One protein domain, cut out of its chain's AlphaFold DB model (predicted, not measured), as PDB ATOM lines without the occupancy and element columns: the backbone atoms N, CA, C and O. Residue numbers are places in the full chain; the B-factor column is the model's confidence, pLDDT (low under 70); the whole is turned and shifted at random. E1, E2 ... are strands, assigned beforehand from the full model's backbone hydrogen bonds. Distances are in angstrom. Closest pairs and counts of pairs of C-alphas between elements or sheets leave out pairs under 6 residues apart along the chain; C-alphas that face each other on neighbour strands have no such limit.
ATOM      1  N   ARG A   6      18.309   6.897  -2.952       92.56
ATOM      2  CA  ARG A   6      17.713   8.224  -3.029       92.56
ATOM      3  C   ARG A   6      17.866   8.907  -1.673       92.56
ATOM      4  O   ARG A   6      17.678   8.264  -0.638       92.56
ATOM      5  N   LEU A   7      18.280  10.165  -1.700       94.38
ATOM      6  CA  LEU A   7      18.453  11.027  -0.540       94.38
ATOM      7  C   LEU A   7      17.680  12.323  -0.757       94.38
ATOM      8  O   LEU A   7      17.741  12.880  -1.852       94.38
ATOM      9  N   ILE A   8      17.023  12.815   0.286       94.88
ATOM     10  CA  ILE A   8      16.420  14.148   0.316       94.88
ATOM     11  C   ILE A   8      17.228  15.012   1.271       94.88
ATOM     12  O   ILE A   8      17.493  14.590   2.398       94.88
ATOM     13  N   LEU A   9      17.661  16.179   0.802       95.38
ATOM     14  CA  LEU A   9      18.264  17.206   1.638       95.38
ATOM     15  C   LEU A   9      17.160  18.059   2.246       95.38
ATOM     16  O   LEU A   9      16.413  18.698   1.505       95.38
ATOM     17  N   TYR A  10      17.119  18.092   3.568       95.88
ATOM     18  CA  TYR A  10      16.311  19.020   4.338       95.88
ATOM     19  C   TYR A  10      17.190  20.108   4.946       95.88
ATOM     20  O   TYR A  10      18.364  19.860   5.238       95.88
ATOM     21  N   VAL A  11      16.619  21.293   5.133       96.00
ATOM     22  CA  VAL A  11      17.213  22.420   5.855       96.00
ATOM     23  C   VAL A  11      16.222  22.894   6.912       96.00
ATOM     24  O   VAL A  11      15.036  23.014   6.615       96.00
ATOM     25  N   SER A  12      16.704  23.182   8.119       95.06
ATOM     26  CA  SER A  12      15.945  23.887   9.156       95.06
ATOM     27  C   SER A  12      16.789  24.967   9.815       95.06
ATOM     28  O   SER A  12      18.013  25.017   9.655       95.06
ATOM     29  N   VAL A  13      16.110  25.816  10.581       95.31
ATOM     30  CA  VAL A  13      16.702  26.880  11.391       95.31
ATOM     31  C   VAL A  13      16.197  26.754  12.819       95.31
ATOM     32  O   VAL A  13      15.037  26.408  13.026       95.31
ATOM     33  N   GLU A  14      17.065  26.996  13.798       95.00
ATOM     34  CA  GLU A  14      16.707  26.883  15.216       95.00
ATOM     35  C   GLU A  14      15.998  28.130  15.731       95.00
ATOM     36  O   GLU A  14      15.077  27.992  16.528       95.00
ATOM     37  N   SER A  15      16.403  29.320  15.275       94.88
ATOM     38  CA  SER A  15      15.728  30.570  15.629       94.88
ATOM     39  C   SER A  15      15.790  31.617  14.514       94.88
ATOM     40  O   SER A  15      16.801  31.713  13.810       94.88
ATOM     41  N   LEU A  16      14.699  32.372  14.369       94.19
ATOM     42  CA  LEU A  16      14.472  33.454  13.408       94.19
ATOM     43  C   LEU A  16      14.055  34.738  14.156       94.19
ATOM     44  O   LEU A  16      12.936  35.224  14.001       94.19
ATOM     45  N   ASP A  17      14.940  35.287  14.987       93.12
ATOM     46  CA  ASP A  17      14.634  36.471  15.799       93.12
ATOM     47  C   ASP A  17      14.601  37.741  14.929       93.12
ATOM     48  O   ASP A  17      15.579  38.075  14.247       93.12
ATOM     49  N   GLY A  18      13.445  38.408  14.906       90.50
ATOM     50  CA  GLY A  18      13.155  39.544  14.024       90.50
ATOM     51  C   GLY A  18      13.022  39.185  12.533       90.50
ATOM     52  O   GLY A  18      13.033  40.075  11.678       90.50
ATOM     53  N   VAL A  19      12.913  37.896  12.182       93.00
ATOM     54  CA  VAL A  19      12.899  37.420  10.787       93.00
ATOM     55  C   VAL A  19      11.632  36.621  10.469       93.00
ATOM     56  O   VAL A  19      11.385  35.565  11.036       93.00
ATOM     57  N   THR A  20      10.866  37.048   9.460       92.88
ATOM     58  CA  THR A  20       9.637  36.343   9.019       92.88
ATOM     59  C   THR A  20       9.869  35.317   7.921       92.88
ATOM     60  O   THR A  20       9.062  34.407   7.715       92.88
ATOM     61  N   LYS A  21      10.937  35.490   7.142       94.19
ATOM     62  CA  LYS A  21      11.203  34.677   5.959       94.19
ATOM     63  C   LYS A  21      12.697  34.596   5.691       94.19
ATOM     64  O   LYS A  21      13.352  35.629   5.653       94.19
ATOM     65  N   LEU A  22      13.201  33.394   5.424       95.56
ATOM     66  CA  LEU A  22      14.599  33.122   5.094       95.56
ATOM     67  C   LEU A  22      14.712  32.195   3.875       95.56
ATOM     68  O   LEU A  22      14.050  31.158   3.807       95.56
ATOM     69  N   GLU A  23      15.574  32.541   2.920       95.62
ATOM     70  CA  GLU A  23      15.869  31.715   1.742       95.62
ATOM     71  C   GLU A  23      17.241  32.072   1.131       95.62
ATOM     72  O   GLU A  23      17.832  33.091   1.499       95.62
ATOM     73  N   PRO A  24      17.795  31.261   0.210       95.75
ATOM     74  CA  PRO A  24      18.928  31.683  -0.605       95.75
ATOM     75  C   PRO A  24      18.573  32.940  -1.406       95.75
ATOM     76  O   PRO A  24      17.443  33.062  -1.870       95.75
ATOM     77  N   GLU A  25      19.544  33.827  -1.640       94.00
ATOM     78  CA  GLU A  25      19.374  35.127  -2.330       94.00
ATOM     79  C   GLU A  25      18.541  35.057  -3.616       94.00
ATOM     80  O   GLU A  25      17.785  35.965  -3.947       94.00
ATOM     81  N   VAL A  26      18.682  33.954  -4.337       88.81
ATOM     82  CA  VAL A  26      18.100  33.735  -5.659       88.81
ATOM     83  C   VAL A  26      17.059  32.607  -5.674       88.81
ATOM     84  O   VAL A  26      16.602  32.224  -6.745       88.81
ATOM     85  N   GLY A  27      16.674  32.083  -4.506       93.19
ATOM     86  CA  GLY A  27      15.737  30.966  -4.365       93.19
ATOM     87  C   GLY A  27      16.405  29.586  -4.365       93.19
ATOM     88  O   GLY A  27      17.579  29.416  -4.711       93.19
ATOM     89  N   TRP A  28      15.652  28.568  -3.947       94.00
ATOM     90  CA  TRP A  28      16.150  27.201  -3.758       94.00
ATOM     91  C   TRP A  28      16.283  26.383  -5.051       94.00
ATOM     92  O   TRP A  28      17.023  25.398  -5.125       94.00
ATOM     93  N   GLU A  29      15.576  26.781  -6.101       92.06
ATOM     94  CA  GLU A  29      15.598  26.159  -7.421       92.06
ATOM     95  C   GLU A  29      16.927  26.367  -8.163       92.06
ATOM     96  O   GLU A  29      17.189  25.712  -9.183       92.06
ATOM     97  N   ILE A  30      17.777  27.255  -7.648       92.00
ATOM     98  CA  ILE A  30      18.961  27.749  -8.331       92.00
ATOM     99  C   ILE A  30      20.015  26.648  -8.496       92.00
ATOM    100  O   ILE A  30      20.442  26.020  -7.522       92.00
ATOM    101  N   PRO A  31      20.496  26.403  -9.732       92.12
ATOM    102  CA  PRO A  31      21.485  25.360  -9.976       92.12
ATOM    103  C   PRO A  31      22.810  25.568  -9.249       92.12
ATOM    104  O   PRO A  31      23.459  24.586  -8.898       92.12
ATOM    105  N   SER A  32      23.221  26.821  -9.057       91.44
ATOM    106  CA  SER A  32      24.535  27.182  -8.527       91.44
ATOM    107  C   SER A  32      24.661  27.056  -7.007       91.44
ATOM    108  O   SER A  32      25.765  27.262  -6.506       91.44
ATOM    109  N   LEU A  33      23.593  26.694  -6.279       93.06
ATOM    110  CA  LEU A  33      23.672  26.458  -4.835       93.06
ATOM    111  C   LEU A  33      24.639  25.305  -4.539       93.06
ATOM    112  O   LEU A  33      24.472  24.184  -5.027       93.06
ATOM    113  N   ARG A  34      25.674  25.602  -3.746       92.38
ATOM    114  CA  ARG A  34      26.739  24.663  -3.376       92.38
ATOM    115  C   ARG A  34      26.556  24.184  -1.942       92.38
ATOM    116  O   ARG A  34      26.649  24.965  -0.996       92.38
ATOM    117  N   TYR A  35      26.369  22.878  -1.797       91.25
ATOM    118  CA  TYR A  35      26.248  22.200  -0.510       91.25
ATOM    119  C   TYR A  35      27.543  21.461  -0.194       91.25
ATOM    120  O   TYR A  35      28.002  20.660  -1.010       91.25
ATOM    121  N   HIS A  36      28.126  21.689   0.980       91.00
ATOM    122  CA  HIS A  36      29.249  20.869   1.425       91.00
ATOM    123  C   HIS A  36      28.761  19.485   1.843       91.00
ATOM    124  O   HIS A  36      27.822  19.350   2.629       91.00
ATOM    125  N   ILE A  37      29.418  18.453   1.326       92.19
ATOM    126  CA  ILE A  37      29.056  17.062   1.561       92.19
ATOM    127  C   ILE A  37      30.268  16.268   2.030       92.19
ATOM    128  O   ILE A  37      31.391  16.493   1.597       92.19
ATOM    129  N   GLN A  38      30.018  15.280   2.880       93.19
ATOM    130  CA  GLN A  38      31.023  14.308   3.285       93.19
ATOM    131  C   GLN A  38      30.607  12.928   2.784       93.19
ATOM    132  O   GLN A  38      29.440  12.536   2.896       93.19
ATOM    133  N   VAL A  39      31.546  12.198   2.181       94.06
ATOM    134  CA  VAL A  39      31.253  10.940   1.491       94.06
ATOM    135  C   VAL A  39      32.316   9.899   1.792       94.06
ATOM    136  O   VAL A  39      33.492  10.149   1.578       94.06
ATOM    137  N   ASP A  40      31.895   8.690   2.158       94.69
ATOM    138  CA  ASP A  40      32.785   7.549   2.365       94.69
ATOM    139  C   ASP A  40      32.553   6.446   1.339       94.69
ATOM    140  O   ASP A  40      31.430   6.166   0.907       94.69
ATOM    141  N   CYS A  41      33.613   5.717   1.003       95.00
ATOM    142  CA  CYS A  41      33.485   4.446   0.309       95.00
ATOM    143  C   CYS A  41      33.041   3.336   1.272       95.00
ATOM    144  O   CYS A  41      33.790   2.936   2.157       95.00
ATOM    145  N   LYS A  42      31.888   2.716   1.012       94.25
ATOM    146  CA  LYS A  42      31.341   1.591   1.797       94.25
ATOM    147  C   LYS A  42      32.209   0.333   1.796       94.25
ATOM    148  O   LYS A  42      32.037  -0.521   2.654       94.25
ATOM    149  N   LYS A  43      33.074   0.158   0.790       93.62
ATOM    150  CA  LYS A  43      33.916  -1.044   0.677       93.62
ATOM    151  C   LYS A  43      35.149  -0.980   1.568       93.62
ATOM    152  O   LYS A  43      35.630  -2.016   2.005       93.62
ATOM    153  N   CYS A  44      35.699   0.213   1.775       93.94
ATOM    154  CA  CYS A  44      36.984   0.375   2.452       93.94
ATOM    155  C   CYS A  44      36.983   1.440   3.553       93.94
ATOM    156  O   CYS A  44      38.048   1.706   4.107       93.94
ATOM    157  N   ASN A  45      35.816   2.028   3.845       93.75
ATOM    158  CA  ASN A  45      35.581   3.084   4.834       93.75
ATOM    159  C   ASN A  45      36.562   4.256   4.703       93.75
ATOM    160  O   ASN A  45      36.995   4.841   5.689       93.75
ATOM    161  N   ARG A  46      36.958   4.553   3.463       91.75
ATOM    162  CA  ARG A  46      37.824   5.681   3.138       91.75
ATOM    163  C   ARG A  46      36.953   6.863   2.750       91.75
ATOM    164  O   ARG A  46      36.154   6.730   1.821       91.75
ATOM    165  N   GLU A  47      37.163   7.981   3.425       92.19
ATOM    166  CA  GLU A  47      36.595   9.267   3.042       92.19
ATOM    167  C   GLU A  47      37.076   9.669   1.647       92.19
ATOM    168  O   GLU A  47      38.250   9.510   1.287       92.19
ATOM    169  N   ILE A  48      36.131  10.137   0.843       91.19
ATOM    170  CA  ILE A  48      36.355  10.692  -0.478       91.19
ATOM    171  C   ILE A  48      36.531  12.192  -0.299       91.19
ATOM    172  O   ILE A  48      35.675  12.862   0.269       91.19
ATOM    173  N   LEU A  49      37.650  12.699  -0.796       85.94
ATOM    174  CA  LEU A  49      37.984  14.115  -0.794       85.94
ATOM    175  C   LEU A  49      38.145  14.579  -2.238       85.94
ATOM    176  O   LEU A  49      38.333  13.763  -3.146       85.94
ATOM    177  N   GLU A  50      38.092  15.887  -2.450       78.31
ATOM    178  CA  GLU A  50      38.515  16.462  -3.718       78.31
ATOM    179  C   GLU A  50      40.044  16.359  -3.873       78.31
ATOM    180  O   GLU A  50      40.790  16.158  -2.904       78.31
ATOM    181  N   ILE A  51      40.521  16.468  -5.115       72.00
ATOM    182  CA  ILE A  51      41.954  16.507  -5.418       72.00
ATOM    183  C   ILE A  51      42.598  17.631  -4.594       72.00
ATOM    184  O   ILE A  51      42.103  18.754  -4.569       72.00
ATOM    185  N   GLY A  52      43.695  17.323  -3.897       66.06
ATOM    186  CA  GLY A  52      44.376  18.293  -3.034       66.06
ATOM    187  C   GLY A  52      43.761  18.466  -1.641       66.06
ATOM    188  O   GLY A  52      44.040  19.469  -0.996       66.06
ATOM    189  N   HIS A  53      42.967  17.499  -1.160       73.31
ATOM    190  CA  HIS A  53      42.336  17.517   0.172       73.31
ATOM    191  C   HIS A  53      41.295  18.627   0.366       73.31
ATOM    192  O   HIS A  53      41.001  19.015   1.497       73.31
ATOM    193  N   LEU A  54      40.731  19.132  -0.731       77.94
ATOM    194  CA  LEU A  54      39.676  20.132  -0.670       77.94
ATOM    195  C   LEU A  54      38.326  19.497  -0.272       77.94
ATOM    196  O   LEU A  54      38.107  18.297  -0.502       77.94
ATOM    197  N   PRO A  55      37.424  20.277   0.354       78.44
ATOM    198  CA  PRO A  55      36.091  19.804   0.710       78.44
ATOM    199  C   PRO A  55      35.279  19.427  -0.536       78.44
ATOM    200  O   PRO A  55      35.394  20.070  -1.574       78.44
ATOM    201  N   LEU A  56      34.425  18.404  -0.435       89.81
ATOM    202  CA  LEU A  56      33.524  18.040  -1.528       89.81
ATOM    203  C   LEU A  56      32.288  18.941  -1.527       89.81
ATOM    204  O   LEU A  56      31.608  19.082  -0.508       89.81
ATOM    205  N   TYR A  57      31.939  19.463  -2.698       90.81
ATOM    206  CA  TYR A  57      30.702  20.208  -2.897       90.81
ATOM    207  C   TYR A  57      29.776  19.477  -3.858       90.81
ATOM    208  O   TYR A  57      30.216  18.850  -4.823       90.81
ATOM    209  N   LEU A  58      28.478  19.593  -3.605       92.06
ATOM    210  CA  LEU A  58      27.439  19.206  -4.540       92.06
ATOM    211  C   LEU A  58      26.740  20.462  -5.046       92.06
ATOM    212  O   LEU A  58      26.275  21.284  -4.262       92.06
ATOM    213  N   CYS A  59      26.678  20.588  -6.363       93.00
ATOM    214  CA  CYS A  59      26.057  21.685  -7.086       93.00
ATOM    215  C   CYS A  59      25.357  21.095  -8.301       93.00
ATOM    216  O   CYS A  59      25.818  20.101  -8.855       93.00
ATOM    217  N   ALA A  60      24.251  21.692  -8.718       92.94
ATOM    218  CA  ALA A  60      23.485  21.192  -9.850       92.94
ATOM    219  C   ALA A  60      23.684  22.018 -11.132       92.94
ATOM    220  O   ALA A  60      23.108  21.699 -12.167       92.94
ATOM    221  N   GLY A  61      24.465  23.097 -11.060       90.25
ATOM    222  CA  GLY A  61      24.801  23.952 -12.197       90.25
ATOM    223  C   GLY A  61      25.908  23.388 -13.082       90.25
ATOM    224  O   GLY A  61      26.130  23.912 -14.167       90.25
ATOM    225  N   VAL A  62      26.598  22.336 -12.636       88.56
ATOM    226  CA  VAL A  62      27.683  21.694 -13.380       88.56
ATOM    227  C   VAL A  62      27.505  20.180 -13.324       88.56
ATOM    228  O   VAL A  62      27.261  19.613 -12.261       88.56
ATOM    229  N   MET A  63      27.625  19.543 -14.485       91.31
ATOM    230  CA  MET A  63      27.788  18.100 -14.617       91.31
ATOM    231  C   MET A  63      29.280  17.819 -14.795       91.31
ATOM    232  O   MET A  63      29.888  18.340 -15.728       91.31
ATOM    233  N   GLU A  64      29.879  17.036 -13.900       90.94
ATOM    234  CA  GLU A  64      31.298  16.660 -14.006       90.94
ATOM    235  C   GLU A  64      31.538  15.590 -15.071       90.94
ATOM    236  O   GLU A  64      32.615  15.520 -15.657       90.94
ATOM    237  N   ASP A  65      30.520  14.776 -15.350       88.38
ATOM    238  CA  ASP A  65      30.481  13.876 -16.495       88.38
ATOM    239  C   ASP A  65      29.042  13.710 -17.013       88.38
ATOM    240  O   ASP A  65      28.109  14.352 -16.537       88.38
ATOM    241  N   ALA A  66      28.828  12.844 -18.007       85.75
ATOM    242  CA  ALA A  66      27.506  12.648 -18.611       85.75
ATOM    243  C   ALA A  66      26.437  12.092 -17.641       85.75
ATOM    244  O   ALA A  66      25.247  12.107 -17.961       85.75
ATOM    245  N   GLN A  67      26.830  11.557 -16.481       88.81
ATOM    246  CA  GLN A  67      25.942  10.840 -15.564       88.81
ATOM    247  C   GLN A  67      25.785  11.524 -14.204       88.81
ATOM    248  O   GLN A  67      24.735  11.359 -13.569       88.81
ATOM    249  N   TYR A  68      26.788  12.280 -13.757       94.50
ATOM    250  CA  TYR A  68      26.886  12.790 -12.397       94.50
ATOM    251  C   TYR A  68      27.141  14.295 -12.357       94.50
ATOM    252  O   TYR A  68      27.972  14.846 -13.074       94.50
ATOM    253  N   HIS A  69      26.453  14.943 -11.418       94.88
ATOM    254  CA  HIS A  69      26.783  16.306 -11.012       94.88
ATOM    255  C   HIS A  69      28.075  16.326 -10.189       94.88
ATOM    256  O   HIS A  69      28.828  17.289 -10.237       94.88
ATOM    257  N   ARG A  70      28.344  15.234  -9.460       94.19
ATOM    258  CA  ARG A  70      29.613  15.001  -8.771       94.19
ATOM    259  C   ARG A  70      30.076  13.569  -9.005       94.19
ATOM    260  O   ARG A  70      29.473  12.637  -8.463       94.19
ATOM    261  N   ALA A  71      31.110  13.386  -9.814       94.06
ATOM    262  CA  ALA A  71      31.717  12.086 -10.060       94.06
ATOM    263  C   ALA A  71      32.581  11.681  -8.857       94.06
ATOM    264  O   ALA A  71      33.248  12.505  -8.231       94.06
ATOM    265  N   LEU A  72      32.548  10.400  -8.489       93.44
ATOM    266  CA  LEU A  72      33.253   9.887  -7.318       93.44
ATOM    267  C   LEU A  72      34.034   8.623  -7.667       93.44
ATOM    268  O   LEU A  72      33.477   7.635  -8.156       93.44
ATOM    269  N   THR A  73      35.309   8.624  -7.287       93.38
ATOM    270  CA  THR A  73      36.207   7.475  -7.415       93.38
ATOM    271  C   THR A  73      36.889   7.221  -6.083       93.38
ATOM    272  O   THR A  73      37.549   8.093  -5.525       93.38
ATOM    273  N   CYS A  74      36.746   6.007  -5.553       93.38
ATOM    274  CA  CYS A  74      37.476   5.621  -4.353       93.38
ATOM    275  C   CYS A  74      38.959   5.375  -4.684       93.38
ATOM    276  O   CYS A  74      39.242   4.435  -5.429       93.38
ATOM    277  N   PRO A  75      39.911   6.099  -4.065       91.00
ATOM    278  CA  PRO A  75      41.334   5.962  -4.388       91.00
ATOM    279  C   PRO A  75      41.941   4.629  -3.926       91.00
ATOM    280  O   PRO A  75      43.012   4.249  -4.380       91.00
ATOM    281  N   LYS A  76      41.280   3.910  -3.006       93.38
ATOM    282  CA  LYS A  76      41.785   2.644  -2.452       93.38
ATOM    283  C   LYS A  76      41.298   1.419  -3.221       93.38
ATOM    284  O   LYS A  76      42.080   0.513  -3.477       93.38
ATOM    285  N   CYS A  77      40.004   1.346  -3.534       94.06
ATOM    286  CA  CYS A  77      39.415   0.170  -4.184       94.06
ATOM    287  C   CYS A  77      39.001   0.412  -5.640       94.06
ATOM    288  O   CYS A  77      38.351  -0.458  -6.218       94.06
ATOM    289  N   MET A  78      39.279   1.601  -6.188       94.25
ATOM    290  CA  MET A  78      38.901   2.020  -7.546       94.25
ATOM    291  C   MET A  78      37.401   1.861  -7.841       94.25
ATOM    292  O   MET A  78      36.978   1.595  -8.962       94.25
ATOM    293  N   GLY A  79      36.568   1.965  -6.800       92.44
ATOM    294  CA  GLY A  79      35.119   1.919  -6.945       92.44
ATOM    295  C   GLY A  79      34.616   3.240  -7.510       92.44
ATOM    296  O   GLY A  79      34.850   4.267  -6.882       92.44
ATOM    297  N   ASN A  80      33.911   3.183  -8.639       93.56
ATOM    298  CA  ASN A  80      33.382   4.354  -9.340       93.56
ATOM    299  C   ASN A  80      31.878   4.537  -9.103       93.56
ATOM    300  O   ASN A  80      31.159   3.596  -8.740       93.56
ATOM    301  N   GLY A  81      31.412   5.755  -9.344       94.12
ATOM    302  CA  GLY A  81      30.016   6.160  -9.271       94.12
ATOM    303  C   GLY A  81      29.929   7.670  -9.105       94.12
ATOM    304  O   GLY A  81      30.799   8.397  -9.572       94.12
ATOM    305  N   GLY A  82      28.900   8.142  -8.413       94.75
ATOM    306  CA  GLY A  82      28.725   9.573  -8.230       94.75
ATOM    307  C   GLY A  82      27.407   9.955  -7.587       94.75
ATOM    308  O   GLY A  82      26.612   9.107  -7.163       94.75
ATOM    309  N   LEU A  83      27.194  11.262  -7.523       95.38
ATOM    310  CA  LEU A  83      25.980  11.897  -7.041       95.38
ATOM    311  C   LEU A  83      25.308  12.626  -8.197       95.38
ATOM    312  O   LEU A  83      25.946  13.342  -8.973       95.38
ATOM    313  N   ARG A  84      23.994  12.462  -8.302       94.81
ATOM    314  CA  ARG A  84      23.174  13.169  -9.280       94.81
ATOM    315  C   ARG A  84      22.049  13.885  -8.557       94.81
ATOM    316  O   ARG A  84      21.228  13.229  -7.927       94.81
ATOM    317  N   VAL A  85      21.997  15.206  -8.681       94.62
ATOM    318  CA  VAL A  85      20.826  15.985  -8.278       94.62
ATOM    319  C   VAL A  85      19.692  15.674  -9.258       94.62
ATOM    320  O   VAL A  85      19.884  15.723 -10.473       94.62
ATOM    321  N   LEU A  86      18.547  15.250  -8.731       92.19
ATOM    322  CA  LEU A  86      17.355  14.884  -9.497       92.19
ATOM    323  C   LEU A  86      16.345  16.028  -9.524       92.19
ATOM    324  O   LEU A  86      15.814  16.346 -10.582       92.19
ATOM    325  N   ARG A  87      16.095  16.636  -8.361       91.56
ATOM    326  CA  ARG A  87      15.173  17.760  -8.181       91.56
ATOM    327  C   ARG A  87      15.786  18.777  -7.229       91.56
ATOM    328  O   ARG A  87      16.625  18.429  -6.397       91.56
ATOM    329  N   ARG A  88      15.352  20.023  -7.367       93.00
ATOM    330  CA  ARG A  88      15.650  21.148  -6.478       93.00
ATOM    331  C   ARG A  88      14.367  21.937  -6.288       93.00
ATOM    332  O   ARG A  88      13.465  21.824  -7.115       93.00
ATOM    333  N   GLY A  89      14.305  22.716  -5.231       92.06
ATOM    334  CA  GLY A  89      13.135  23.504  -4.887       92.06
ATOM    335  C   GLY A  89      13.134  23.737  -3.394       92.06
ATOM    336  O   GLY A  89      14.182  23.673  -2.772       92.06
ATOM    337  N   GLY A  90      11.968  23.969  -2.827       91.31
ATOM    338  CA  GLY A  90      11.820  24.335  -1.433       91.31
ATOM    339  C   GLY A  90      11.097  25.661  -1.327       91.31
ATOM    340  O   GLY A  90      11.217  26.541  -2.180       91.31
ATOM    341  N   LYS A  91      10.304  25.780  -0.271       93.94
ATOM    342  CA  LYS A  91       9.694  27.047   0.111       93.94
ATOM    343  C   LYS A  91      10.675  27.840   0.981       93.94
ATOM    344  O   LYS A  91      11.580  27.253   1.576       93.94
ATOM    345  N   PRO A  92      10.512  29.161   1.081       94.50
ATOM    346  CA  PRO A  92      11.191  29.918   2.118       94.50
ATOM    347  C   PRO A  92      10.901  29.340   3.504       94.50
ATOM    348  O   PRO A  92       9.797  28.855   3.752       94.50
ATOM    349  N   ILE A  93      11.879  29.420   4.400       96.00
ATOM    350  CA  ILE A  93      11.721  29.012   5.794       96.00
ATOM    351  C   ILE A  93      11.036  30.163   6.527       96.00
ATOM    352  O   ILE A  93      11.554  31.280   6.543       96.00
ATOM    353  N   THR A  94       9.863  29.895   7.094       95.19
ATOM    354  CA  THR A  94       9.051  30.889   7.820       95.19
ATOM    355  C   THR A  94       8.701  30.439   9.237       95.19
ATOM    356  O   THR A  94       8.033  31.168   9.959       95.19
ATOM    357  N   VAL A  95       9.081  29.218   9.621       95.19
ATOM    358  CA  VAL A  95       8.761  28.627  10.923       95.19
ATOM    359  C   VAL A  95      10.033  28.030  11.514       95.19
ATOM    360  O   VAL A  95      10.721  27.239  10.867       95.19
ATOM    361  N   GLU A  96      10.348  28.412  12.750       95.81
ATOM    362  CA  GLU A  96      11.469  27.850  13.503       95.81
ATOM    363  C   GLU A  96      11.303  26.332  13.670       95.81
ATOM    364  O   GLU A  96      10.216  25.823  13.948       95.81
ATOM    365  N   GLY A  97      12.388  25.584  13.476       93.56
ATOM    366  CA  GLY A  97      12.396  24.124  13.555       93.56
ATOM    367  C   GLY A  97      11.717  23.400  12.388       93.56
ATOM    368  O   GLY A  97      11.798  22.173  12.338       93.56
ATOM    369  N   GLU A  98      11.091  24.105  11.439       94.69
ATOM    370  CA  GLU A  98      10.509  23.470  10.257       94.69
ATOM    371  C   GLU A  98      11.597  22.880   9.352       94.69
ATOM    372  O   GLU A  98      12.600  23.519   9.029       94.69
ATOM    373  N   GLU A  99      11.366  21.643   8.915       94.62
ATOM    374  CA  GLU A  99      12.221  20.941   7.970       94.62
ATOM    375  C   GLU A  99      11.745  21.200   6.533       94.62
ATOM    376  O   GLU A  99      10.709  20.693   6.101       94.62
ATOM    377  N   VAL A 100      12.520  21.954   5.756       95.25
ATOM    378  CA  VAL A 100      12.214  22.229   4.346       95.25
ATOM    379  C   VAL A 100      13.044  21.326   3.443       95.25
ATOM    380  O   VAL A 100      14.271  21.365   3.479       95.25
ATOM    381  N   ALA A 101      12.386  20.524   2.602       95.12
ATOM    382  CA  ALA A 101      13.059  19.749   1.562       95.12
ATOM    383  C   ALA A 101      13.560  20.680   0.447       95.12
ATOM    384  O   ALA A 101      12.759  21.389  -0.160       95.12
ATOM    385  N   VAL A 102      14.865  20.643   0.149       95.31
ATOM    386  CA  VAL A 102      15.490  21.563  -0.823       95.31
ATOM    387  C   VAL A 102      16.159  20.891  -2.025       95.31
ATOM    388  O   VAL A 102      16.315  21.488  -3.092       95.31
ATOM    389  N   ALA A 103      16.536  19.616  -1.898       94.62
ATOM    390  CA  ALA A 103      17.098  18.861  -3.014       94.62
ATOM    391  C   ALA A 103      16.818  17.359  -2.920       94.62
ATOM    392  O   ALA A 103      16.856  16.766  -1.844       94.62
ATOM    393  N   GLU A 104      16.632  16.725  -4.075       94.88
ATOM    394  CA  GLU A 104      16.596  15.270  -4.222       94.88
ATOM    395  C   GLU A 104      17.864  14.798  -4.928       94.88
ATOM    396  O   GLU A 104      18.228  15.309  -5.989       94.88
ATOM    397  N   ILE A 105      18.539  13.796  -4.365       94.56
ATOM    398  CA  ILE A 105      19.843  13.320  -4.826       94.56
ATOM    399  C   ILE A 105      19.842  11.803  -4.964       94.56
ATOM    400  O   ILE A 105      19.470  11.053  -4.062       94.56
ATOM    401  N   LYS A 106      20.355  11.332  -6.094       94.56
ATOM    402  CA  LYS A 106      20.667   9.931  -6.347       94.56
ATOM    403  C   LYS A 106      22.139   9.664  -6.076       94.56
ATOM    404  O   LYS A 106      23.009  10.280  -6.683       94.56
ATOM    405  N   VAL A 107      22.405   8.670  -5.237       94.75
ATOM    406  CA  VAL A 107      23.738   8.111  -5.006       94.75
ATOM    407  C   VAL A 107      23.894   6.848  -5.845       94.75
ATOM    408  O   VAL A 107      23.117   5.896  -5.704       94.75
ATOM    409  N   VAL A 108      24.915   6.826  -6.698       94.38
ATOM    410  CA  VAL A 108      25.265   5.685  -7.548       94.38
ATOM    411  C   VAL A 108      26.625   5.144  -7.131       94.38
ATOM    412  O   VAL A 108      27.580   5.896  -6.968       94.38
ATOM    413  N   GLY A 109      26.723   3.824  -6.975       93.50
ATOM    414  CA  GLY A 109      27.971   3.153  -6.615       93.50
ATOM    415  C   GLY A 109      28.142   2.913  -5.107       93.50
ATOM    416  O   GLY A 109      27.191   3.025  -4.324       93.50
ATOM    417  N   PRO A 110      29.342   2.495  -4.672       93.94
ATOM    418  CA  PRO A 110      29.596   2.018  -3.316       93.94
ATOM    419  C   PRO A 110      29.861   3.163  -2.326       93.94
ATOM    420  O   PRO A 110      30.776   3.063  -1.513       93.94
ATOM    421  N   PHE A 111      29.068   4.234  -2.365       94.50
ATOM    422  CA  PHE A 111      29.294   5.431  -1.549       94.50
ATOM    423  C   PHE A 111      28.230   5.620  -0.469       94.50
ATOM    424  O   PHE A 111      27.063   5.243  -0.636       94.50
ATOM    425  N   HIS A 112      28.651   6.159   0.668       94.31
ATOM    426  CA  HIS A 112      27.814   6.598   1.772       94.31
ATOM    427  C   HIS A 112      27.976   8.106   1.930       94.31
ATOM    428  O   HIS A 112      29.067   8.566   2.230       94.31
ATOM    429  N   VAL A 113      26.897   8.855   1.722       94.00
ATOM    430  CA  VAL A 113      26.858  10.286   2.039       94.00
ATOM    431  C   VAL A 113      26.502  10.418   3.515       94.00
ATOM    432  O   VAL A 113      25.527   9.807   3.969       94.00
ATOM    433  N   HIS A 114      27.312  11.167   4.257       93.75
ATOM    434  CA  HIS A 114      27.080  11.452   5.669       93.75
ATOM    435  C   HIS A 114      25.821  12.283   5.839       93.75
ATOM    436  O   HIS A 114      25.514  13.132   5.014       93.75
ATOM    437  N   LYS A 115      25.095  12.049   6.934       92.50
ATOM    438  CA  LYS A 115      23.768  12.642   7.113       92.50
ATOM    439  C   LYS A 115      23.788  14.154   7.282       92.50
ATOM    440  O   LYS A 115      22.836  14.770   6.854       92.50
ATOM    441  N   LYS A 116      24.785  14.751   7.933       91.12
ATOM    442  CA  LYS A 116      24.730  16.165   8.338       91.12
ATOM    443  C   LYS A 116      25.453  17.063   7.337       91.12
ATOM    444  O   LYS A 116      26.603  16.793   7.004       91.12
ATOM    445  N   ILE A 117      24.811  18.160   6.952       87.38
ATOM    446  CA  ILE A 117      25.421  19.303   6.274       87.38
ATOM    447  C   ILE A 117      25.560  20.427   7.291       87.38
ATOM    448  O   ILE A 117      24.604  20.788   7.974       87.38
ATOM    449  N   LYS A 118      26.772  20.971   7.385       76.19
ATOM    450  CA  LYS A 118      27.087  22.086   8.285       76.19
ATOM    451  C   LYS A 118      27.413  23.385   7.558       76.19
ATOM    452  O   LYS A 118      27.491  24.417   8.200       76.19
ATOM    453  N   LEU A 119      27.686  23.328   6.254       83.94
ATOM    454  CA  LEU A 119      28.199  24.473   5.506       83.94
ATOM    455  C   LEU A 119      27.440  24.644   4.196       83.94
ATOM    456  O   LEU A 119      27.319  23.704   3.401       83.94
ATOM    457  N   PHE A 120      26.994  25.874   3.979       89.81
ATOM    458  CA  PHE A 120      26.283  26.330   2.796       89.81
ATOM    459  C   PHE A 120      27.134  27.398   2.114       89.81
ATOM    460  O   PHE A 120      27.534  28.370   2.748       89.81
ATOM    461  N   TYR A 121      27.456  27.196   0.837       90.00
ATOM    462  CA  TYR A 121      28.367  28.065   0.086       90.00
ATOM    463  C   TYR A 121      27.585  28.908  -0.919       90.00
ATOM    464  O   TYR A 121      27.788  28.815  -2.131       90.00
ATOM    465  N   PHE A 122      26.645  29.687  -0.396       92.19
ATOM    466  CA  PHE A 122      25.815  30.631  -1.134       92.19
ATOM    467  C   PHE A 122      25.307  31.724  -0.189       92.19
ATOM    468  O   PHE A 122      25.366  31.574   1.034       92.19
ATOM    469  N   TRP A 123      24.833  32.818  -0.774       94.44
ATOM    470  CA  TRP A 123      24.270  33.941  -0.039       94.44
ATOM    471  C   TRP A 123      22.816  33.685   0.350       94.44
ATOM    472  O   TRP A 123      22.050  33.085  -0.408       94.44
ATOM    473  N   TRP A 124      22.453  34.164   1.531       95.00
ATOM    474  CA  TRP A 124      21.111  34.137   2.094       95.00
ATOM    475  C   TRP A 124      20.498  35.529   2.061       95.00
ATOM    476  O   TRP A 124      21.213  36.531   2.113       95.00
ATOM    477  N   ILE A 125      19.175  35.574   2.013       95.19
ATOM    478  CA  ILE A 125      18.365  36.774   2.208       95.19
ATOM    479  C   ILE A 125      17.272  36.472   3.223       95.19
ATOM    480  O   ILE A 125      16.811  35.332   3.342       95.19
ATOM    481  N   CYS A 126      16.822  37.499   3.930       93.94
ATOM    482  CA  CYS A 126      15.697  37.376   4.838       93.94
ATOM    483  C   CYS A 126      14.747  38.574   4.756       93.94
ATOM    484  O   CYS A 126      15.037  39.562   4.083       93.94
ATOM    485  N   ARG A 127      13.594  38.477   5.420       92.25
ATOM    486  CA  ARG A 127      12.659  39.594   5.605       92.25
ATOM    487  C   ARG A 127      12.465  39.909   7.076       92.25
ATOM    488  O   ARG A 127      12.359  38.974   7.869       92.25
ATOM    489  N   LYS A 128      12.379  41.199   7.398       89.94
ATOM    490  CA  LYS A 128      12.092  41.687   8.753       89.94
ATOM    491  C   LYS A 128      10.704  41.292   9.255       89.94
ATOM    492  O   LYS A 128       9.783  41.083   8.457       89.94
ATOM    493  N   ASP A 129      10.575  41.223  10.577       85.12
ATOM    494  CA  ASP A 129       9.319  41.038  11.317       85.12
ATOM    495  C   ASP A 129       8.795  42.335  11.958       85.12
ATOM    496  O   ASP A 129       8.345  42.369  13.096       85.12
ATOM    497  N   ASP A 130       8.849  43.436  11.214       82.69
ATOM    498  CA  ASP A 130       8.338  44.753  11.622       82.69
ATOM    499  C   ASP A 130       7.067  45.154  10.842       82.69
ATOM    500  O   ASP A 130       6.580  46.283  10.922       82.69
ATOM    501  N   GLY A 131       6.532  44.233  10.033       79.00
ATOM    502  CA  GLY A 131       5.417  44.480   9.119       79.00
ATOM    503  C   GLY A 131       5.783  45.257   7.846       79.00
ATOM    504  O   GLY A 131       4.945  45.339   6.946       79.00
ATOM    505  N   SER A 132       7.013  45.774   7.717       81.44
ATOM    506  CA  SER A 132       7.496  46.424   6.488       81.44
ATOM    507  C   SER A 132       7.734  45.406   5.370       81.44
ATOM    508  O   SER A 132       7.583  45.708   4.183       81.44
ATOM    509  N   GLY A 133       8.108  44.180   5.752       81.06
ATOM    510  CA  GLY A 133       8.535  43.141   4.824       81.06
ATOM    511  C   GLY A 133       9.832  43.485   4.088       81.06
ATOM    512  O   GLY A 133      10.079  42.886   3.031       81.06
ATOM    513  N   GLU A 134      10.623  44.430   4.616       88.50
ATOM    514  CA  GLU A 134      11.928  44.836   4.093       88.50
ATOM    515  C   GLU A 134      12.836  43.616   3.921       88.50
ATOM    516  O   GLU A 134      12.910  42.739   4.786       88.50
ATOM    517  N   LEU A 135      13.508  43.553   2.771       89.38
ATOM    518  CA  LEU A 135      14.427  42.481   2.425       89.38
ATOM    519  C   LEU A 135      15.836  42.848   2.884       89.38
ATOM    520  O   LEU A 135      16.358  43.892   2.500       89.38
ATOM    521  N   VAL A 136      16.457  41.967   3.663       90.62
ATOM    522  CA  VAL A 136      17.796  42.160   4.217       90.62
ATOM    523  C   VAL A 136      18.740  41.077   3.701       90.62
ATOM    524  O   VAL A 136      18.392  39.896   3.632       90.62
ATOM    525  N   GLY A 137      19.946  41.491   3.321       88.38
ATOM    526  CA  GLY A 137      20.976  40.649   2.718       88.38
ATOM    527  C   GLY A 137      21.550  41.275   1.442       88.38
ATOM    528  O   GLY A 137      21.253  42.432   1.142       88.38
ATOM    529  N   PRO A 138      22.373  40.533   0.681       92.31
ATOM    530  CA  PRO A 138      22.818  39.160   0.935       92.31
ATOM    531  C   PRO A 138      23.745  39.021   2.154       92.31
ATOM    532  O   PRO A 138      24.548  39.907   2.438       92.31
ATOM    533  N   PHE A 139      23.686  37.883   2.852       91.94
ATOM    534  CA  PHE A 139      24.618  37.541   3.936       91.94
ATOM    535  C   PHE A 139      25.060  36.072   3.886       91.94
ATOM    536  O   PHE A 139      24.411  35.217   3.283       91.94
ATOM    537  N   SER A 140      26.208  35.767   4.491       89.69
ATOM    538  CA  SER A 140      26.721  34.398   4.644       89.69
ATOM    539  C   SER A 140      26.547  33.929   6.080       89.69
ATOM    540  O   SER A 140      26.748  34.719   6.998       89.69
ATOM    541  N   VAL A 141      26.290  32.638   6.278       87.25
ATOM    542  CA  VAL A 141      26.268  32.033   7.616       87.25
ATOM    543  C   VAL A 141      27.601  31.396   7.990       87.25
ATOM    544  O   VAL A 141      28.333  30.885   7.136       87.25
ATOM    545  N   GLY A 142      27.919  31.440   9.284       82.69
ATOM    546  CA  GLY A 142      29.111  30.813   9.846       82.69
ATOM    547  C   GLY A 142      29.039  29.282   9.862       82.69
ATOM    548  O   GLY A 142      28.058  28.665   9.455       82.69
ATOM    549  N   LYS A 143      30.095  28.641  10.383       83.00
ATOM    550  CA  LYS A 143      30.181  27.167  10.468       83.00
ATOM    551  C   LYS A 143      29.144  26.532  11.391       83.00
ATOM    552  O   LYS A 143      28.837  25.351  11.232       83.00
ATOM    553  N   ASP A 144      28.662  27.310  12.348       85.69
ATOM    554  CA  ASP A 144      27.643  26.899  13.306       85.69
ATOM    555  C   ASP A 144      26.221  27.149  12.772       85.69
ATOM    556  O   ASP A 144      25.248  26.709  13.378       85.69
ATOM    557  N   GLY A 145      26.107  27.753  11.580       83.94
ATOM    558  CA  GLY A 145      24.833  28.113  10.962       83.94
ATOM    559  C   GLY A 145      24.266  29.436  11.470       83.94
ATOM    560  O   GLY A 145      23.110  29.729  11.190       83.94
ATOM    561  N   ASP A 146      25.064  30.217  12.197       89.12
ATOM    562  CA  ASP A 146      24.630  31.458  12.835       89.12
ATOM    563  C   ASP A 146      24.959  32.687  11.977       89.12
ATOM    564  O   ASP A 146      25.974  32.722  11.262       89.12
ATOM    565  N   SER A 147      24.106  33.706  12.079       86.69
ATOM    566  CA  SER A 147      24.310  35.044  11.529       86.69
ATOM    567  C   SER A 147      23.529  36.073  12.347       86.69
ATOM    568  O   SER A 147      22.358  35.864  12.641       86.69
ATOM    569  N   ALA A 148      24.158  37.201  12.669       83.00
ATOM    570  CA  ALA A 148      23.517  38.319  13.356       83.00
ATOM    571  C   ALA A 148      23.934  39.636  12.699       83.00
ATOM    572  O   ALA A 148      25.110  39.816  12.366       83.00
ATOM    573  N   PHE A 149      22.993  40.554  12.507       81.94
ATOM    574  CA  PHE A 149      23.269  41.871  11.936       81.94
ATOM    575  C   PHE A 149      22.291  42.914  12.466       81.94
ATOM    576  O   PHE A 149      21.126  42.628  12.726       81.94
ATOM    577  N   ARG A 150      22.788  44.141  12.632       78.94
ATOM    578  CA  ARG A 150      21.954  45.296  12.964       78.94
ATOM    579  C   ARG A 150      21.449  45.924  11.680       78.94
ATOM    580  O   ARG A 150      22.248  46.159  10.772       78.94
ATOM    581  N   VAL A 151      20.160  46.230  11.624       74.69
ATOM    582  CA  VAL A 151      19.597  47.040  10.545       74.69
ATOM    583  C   VAL A 151      19.266  48.413  11.105       74.69
ATOM    584  O   VAL A 151      18.620  48.532  12.144       74.69
ATOM    585  N   SER A 152      19.761  49.459  10.448       66.50
ATOM    586  CA  SER A 152      19.446  50.836  10.824       66.50
ATOM    587  C   SER A 152      17.944  51.071  10.686       66.50
ATOM    588  O   SER A 152      17.384  50.810   9.622       66.50
ATOM    589  N   GLY A 153      17.308  51.559  11.752       58.91
ATOM    590  CA  GLY A 153      15.999  52.197  11.651       58.91
ATOM    591  C   GLY A 153      16.155  53.589  11.041       58.91
ATOM    592  O   GLY A 153      17.208  54.212  11.200       58.91
ATOM    593  N   ASP A 154      15.134  54.060  10.326       56.00
ATOM    594  CA  ASP A 154      15.120  55.418   9.782       56.00
ATOM    595  C   ASP A 154      15.316  56.444  10.918       56.00
ATOM    596  O   ASP A 154      14.493  56.588  11.820       56.00
ATOM    597  N   GLU A 155      16.447  57.142  10.854       51.94
ATOM    598  CA  GLU A 155      16.717  58.457  11.447       51.94
ATOM    599  C   GLU A 155      16.442  58.667  12.949       51.94
ATOM    600  O   GLU A 155      15.787  59.632  13.348       51.94
ATOM    601  N   SER A 156      17.038  57.856  13.824       53.84
ATOM    602  CA  SER A 156      17.299  58.292  15.207       53.84
ATOM    603  C   SER A 156      18.511  57.586  15.817       53.84
ATOM    604  O   SER A 156      18.877  56.496  15.386       53.84
ATOM    605  N   ASP A 157      19.139  58.232  16.804       57.34
ATOM    606  CA  ASP A 157      20.314  57.789  17.586       57.34
ATOM    607  C   ASP A 157      20.096  56.482  18.397       57.34
ATOM    608  O   ASP A 157      20.865  56.172  19.308       57.34
ATOM    609  N   ASP A 158      19.060  55.704  18.083       57.53
ATOM    610  CA  ASP A 158      18.745  54.449  18.752       57.53
ATOM    611  C   ASP A 158      19.552  53.293  18.153       57.53
ATOM    612  O   ASP A 158      19.734  53.163  16.938       57.53
ATOM    613  N   GLU A 159      20.070  52.436  19.034       63.03
ATOM    614  CA  GLU A 159      20.739  51.199  18.652       63.03
ATOM    615  C   GLU A 159      19.823  50.394  17.719       63.03
ATOM    616  O   GLU A 159      18.812  49.857  18.162       63.03
ATOM    617  N   GLY A 160      20.158  50.356  16.423       66.00
ATOM    618  CA  GLY A 160      19.328  49.717  15.401       66.00
ATOM    619  C   GLY A 160      18.904  48.290  15.761       66.00
ATOM    620  O   GLY A 160      19.592  47.589  16.509       66.00
ATOM    621  N   GLU A 161      17.778  47.862  15.196       79.94
ATOM    622  CA  GLU A 161      17.175  46.558  15.463       79.94
ATOM    623  C   GLU A 161      18.162  45.425  15.154       79.94
ATOM    624  O   GLU A 161      18.788  45.382  14.086       79.94
ATOM    625  N   LEU A 162      18.330  44.519  16.118       85.06
ATOM    626  CA  LEU A 162      19.181  43.347  15.975       85.06
ATOM    627  C   LEU A 162      18.354  42.204  15.393       85.06
ATOM    628  O   LEU A 162      17.409  41.749  16.023       85.06
ATOM    629  N   LEU A 163      18.761  41.722  14.223       89.25
ATOM    630  CA  LEU A 163      18.203  40.527  13.603       89.25
ATOM    631  C   LEU A 163      19.163  39.364  13.817       89.25
ATOM    632  O   LEU A 163      20.375  39.503  13.595       89.25
ATOM    633  N   GLU A 164      18.633  38.218  14.234       91.81
ATOM    634  CA  GLU A 164      19.452  37.063  14.586       91.81
ATOM    635  C   GLU A 164      18.882  35.758  14.022       91.81
ATOM    636  O   GLU A 164      17.741  35.374  14.257       91.81
ATOM    637  N   ILE A 165      19.723  35.043  13.279       93.19
ATOM    638  CA  ILE A 165      19.430  33.726  12.724       93.19
ATOM    639  C   ILE A 165      20.390  32.740  13.369       93.19
ATOM    640  O   ILE A 165      21.609  32.893  13.258       93.19
ATOM    641  N   LYS A 166      19.845  31.710  14.018       93.31
ATOM    642  CA  LYS A 166      20.644  30.697  14.719       93.31
ATOM    643  C   LYS A 166      20.447  29.313  14.138       93.31
ATOM    644  O   LYS A 166      19.325  28.880  13.869       93.31
ATOM    645  N   GLY A 167      21.551  28.588  14.027       91.69
ATOM    646  CA  GLY A 167      21.553  27.151  13.840       91.69
ATOM    647  C   GLY A 167      20.978  26.685  12.509       91.69
ATOM    648  O   GLY A 167      20.321  25.644  12.492       91.69
ATOM    649  N   ILE A 168      21.226  27.391  11.394       93.94
ATOM    650  CA  ILE A 168      20.894  26.848  10.066       93.94
ATOM    651  C   ILE A 168      21.630  25.517   9.872       93.94
ATOM    652  O   ILE A 168      22.863  25.456   9.838       93.94
ATOM    653  N   LYS A 169      20.874  24.431   9.706       93.19
ATOM    654  CA  LYS A 169      21.403  23.066   9.593       93.19
ATOM    655  C   LYS A 169      20.771  22.354   8.414       93.19
ATOM    656  O   LYS A 169      19.600  22.550   8.117       93.19
ATOM    657  N   GLY A 170      21.550  21.493   7.764       93.75
ATOM    658  CA  GLY A 170      21.038  20.605   6.728       93.75
ATOM    659  C   GLY A 170      21.264  19.139   7.068       93.75
ATOM    660  O   GLY A 170      22.227  18.785   7.759       93.75
ATOM    661  N   TRP A 171      20.409  18.253   6.566       94.75
ATOM    662  CA  TRP A 171      20.653  16.816   6.644       94.75
ATOM    663  C   TRP A 171      20.021  16.025   5.505       94.75
ATOM    664  O   TRP A 171      19.002  16.393   4.931       94.75
ATOM    665  N   PHE A 172      20.634  14.884   5.205       94.44
ATOM    666  CA  PHE A 172      20.124  13.913   4.257       94.44
ATOM    667  C   PHE A 172      19.288  12.841   4.949       94.44
ATOM    668  O   PHE A 172      19.775  12.107   5.818       94.44
ATOM    669  N   GLN A 173      18.064  12.673   4.465       93.25
ATOM    670  CA  GLN A 173      17.209  11.537   4.768       93.25
ATOM    671  C   GLN A 173      17.254  10.527   3.624       93.25
ATOM    672  O   GLN A 173      17.227  10.893   2.452       93.25
ATOM    673  N   VAL A 174      17.347   9.237   3.959       89.25
ATOM    674  CA  VAL A 174      17.208   8.156   2.975       89.25
ATOM    675  C   VAL A 174      15.724   7.911   2.758       89.25
ATOM    676  O   VAL A 174      15.024   7.614   3.723       89.25
ATOM    677  N   THR A 175      15.285   7.961   1.505       83.94
ATOM    678  CA  THR A 175      13.868   7.813   1.151       83.94
ATOM    679  C   THR A 175      13.693   6.666   0.151       83.94
ATOM    680  O   THR A 175      14.568   6.463  -0.705       83.94
ATOM    681  N   PRO A 176      12.605   5.882   0.243       76.75
ATOM    682  CA  PRO A 176      12.174   4.983  -0.823       76.75
ATOM    683  C   PRO A 176      12.016   5.701  -2.175       76.75
ATOM    684  O   PRO A 176      11.896   6.924  -2.258       76.75
TER     685      PRO A 176
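AT A GLANCE: This is residues 6 to 176 of the 207 residues of an uncharacterized protein of Pyrus ussuriensis x Pyrus communis (UniProt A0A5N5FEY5). This is a rod-like model of two lobes placed end to end: one is a strongly twisted sheet of five strands, curled like part of a barrel, with two small sheets at its open side, and the other is a small sandwich of two three-stranded sheets whose strands cross. E1 running on into E2 and E15 running on into E16 join the lobes. The printed part has 171 residues with no named helix and sixteen named strands, E1 to E16 in order along the chain, and is all strand by class, though under half of the residues, 81, are in named elements. The sheets run E8 E9 E10 E1 E16, E2 E15 E14, E3 E12 E13, E6 E5 E11 and E4 E7, all antiparallel. The whole is only just compact, close to loose, with a radius of gyration of the C-alphas of 18.3 A and spans of 65 by 31 by 25 A.

IN THESE COORDINATES: E1, residues 6 to 12, begins at C-alpha 6 at (17.713, 8.224, -3.029) and is 19.9 A long. E2 is residues 15 to 17, E3 residues 19 to 24 with 14.1 A, E4 residues 35 to 37, E5 residues 39 to 41, E6 residues 46 to 48, E7 residues 56 to 58 and E8 residues 70 to 73. E9, residues 80 to 88, is 24.6 A long, and E10, residues 100 to 108, is 24.2 A long with C-alpha 100 at (12.214, 22.229, 4.346). E11 is residues 111 to 113, E12 residues 124 to 128, E13 residues 135 to 139, E14 residues 147 to 151 and E15 residues 161 to 166 with 16.3 A. E16, residues 169 to 175, is 19.0 A long and ends at C-alpha 175 at (13.868, 7.813, 1.151).

HOW THE PARTS SIT: In the curled sheet the strands' lines turn by 72 degrees from edge to edge. E8, E9 and E10 form a meander, each strand the antiparallel neighbour of the one before; N 72 and O 81 are 2.9 A apart, and N 84 and O 106 are 2.9 A apart. E10 and E1 have N 9 and O 103 at 2.8 A, and E1 and E16 have N 10 and O 171 at 2.9 A. Residues 116 to 117 pair with 170 to 171 of E16, antiparallel. The closest C-alphas of E9 and E11 are those of Gly 81 and Phe 111, 7.8 A. E5 has E11 as a neighbour, with N 40 and O 112 at 2.8 A, and forms a hairpin with E6, with N 48 and O 39 at 2.7 A. E4 and E7 are antiparallel at 133 degrees, with N 35 and O 58 at 2.9 A; the closest C-alphas of E7 and E8 are those of Leu 58 and Arg 70, 6.3 A. E1 runs on into E2 at 34 degrees, and E15 into E16 at 36 degrees. The sheets E2 E15 E14 and E3 E12 E13 form a sandwich, two sheets face to face; the parts of them that face each other are 9.6 A centre to centre, and the strands of the one stand at 49 degrees to those of the other. Here N 17 and O 164 are 2.9 A apart, N 163 and O 149 2.9 A, N 125 and O 23 2.9 A, and N 126 and O 136 2.9 A.

THE WHOLE: The C-alphas farthest apart are those of Cys 77 and Ser 156, 65.1 A, while those of Arg 6 and Pro 176 are 6.8 A apart. The printed part has no cut. The links E7 to E8 and E9 to E10, 11 residues each, are long. The mean pLDDT of the printed part is 89.2; residue 52 and residues 152 to 160 are under 70.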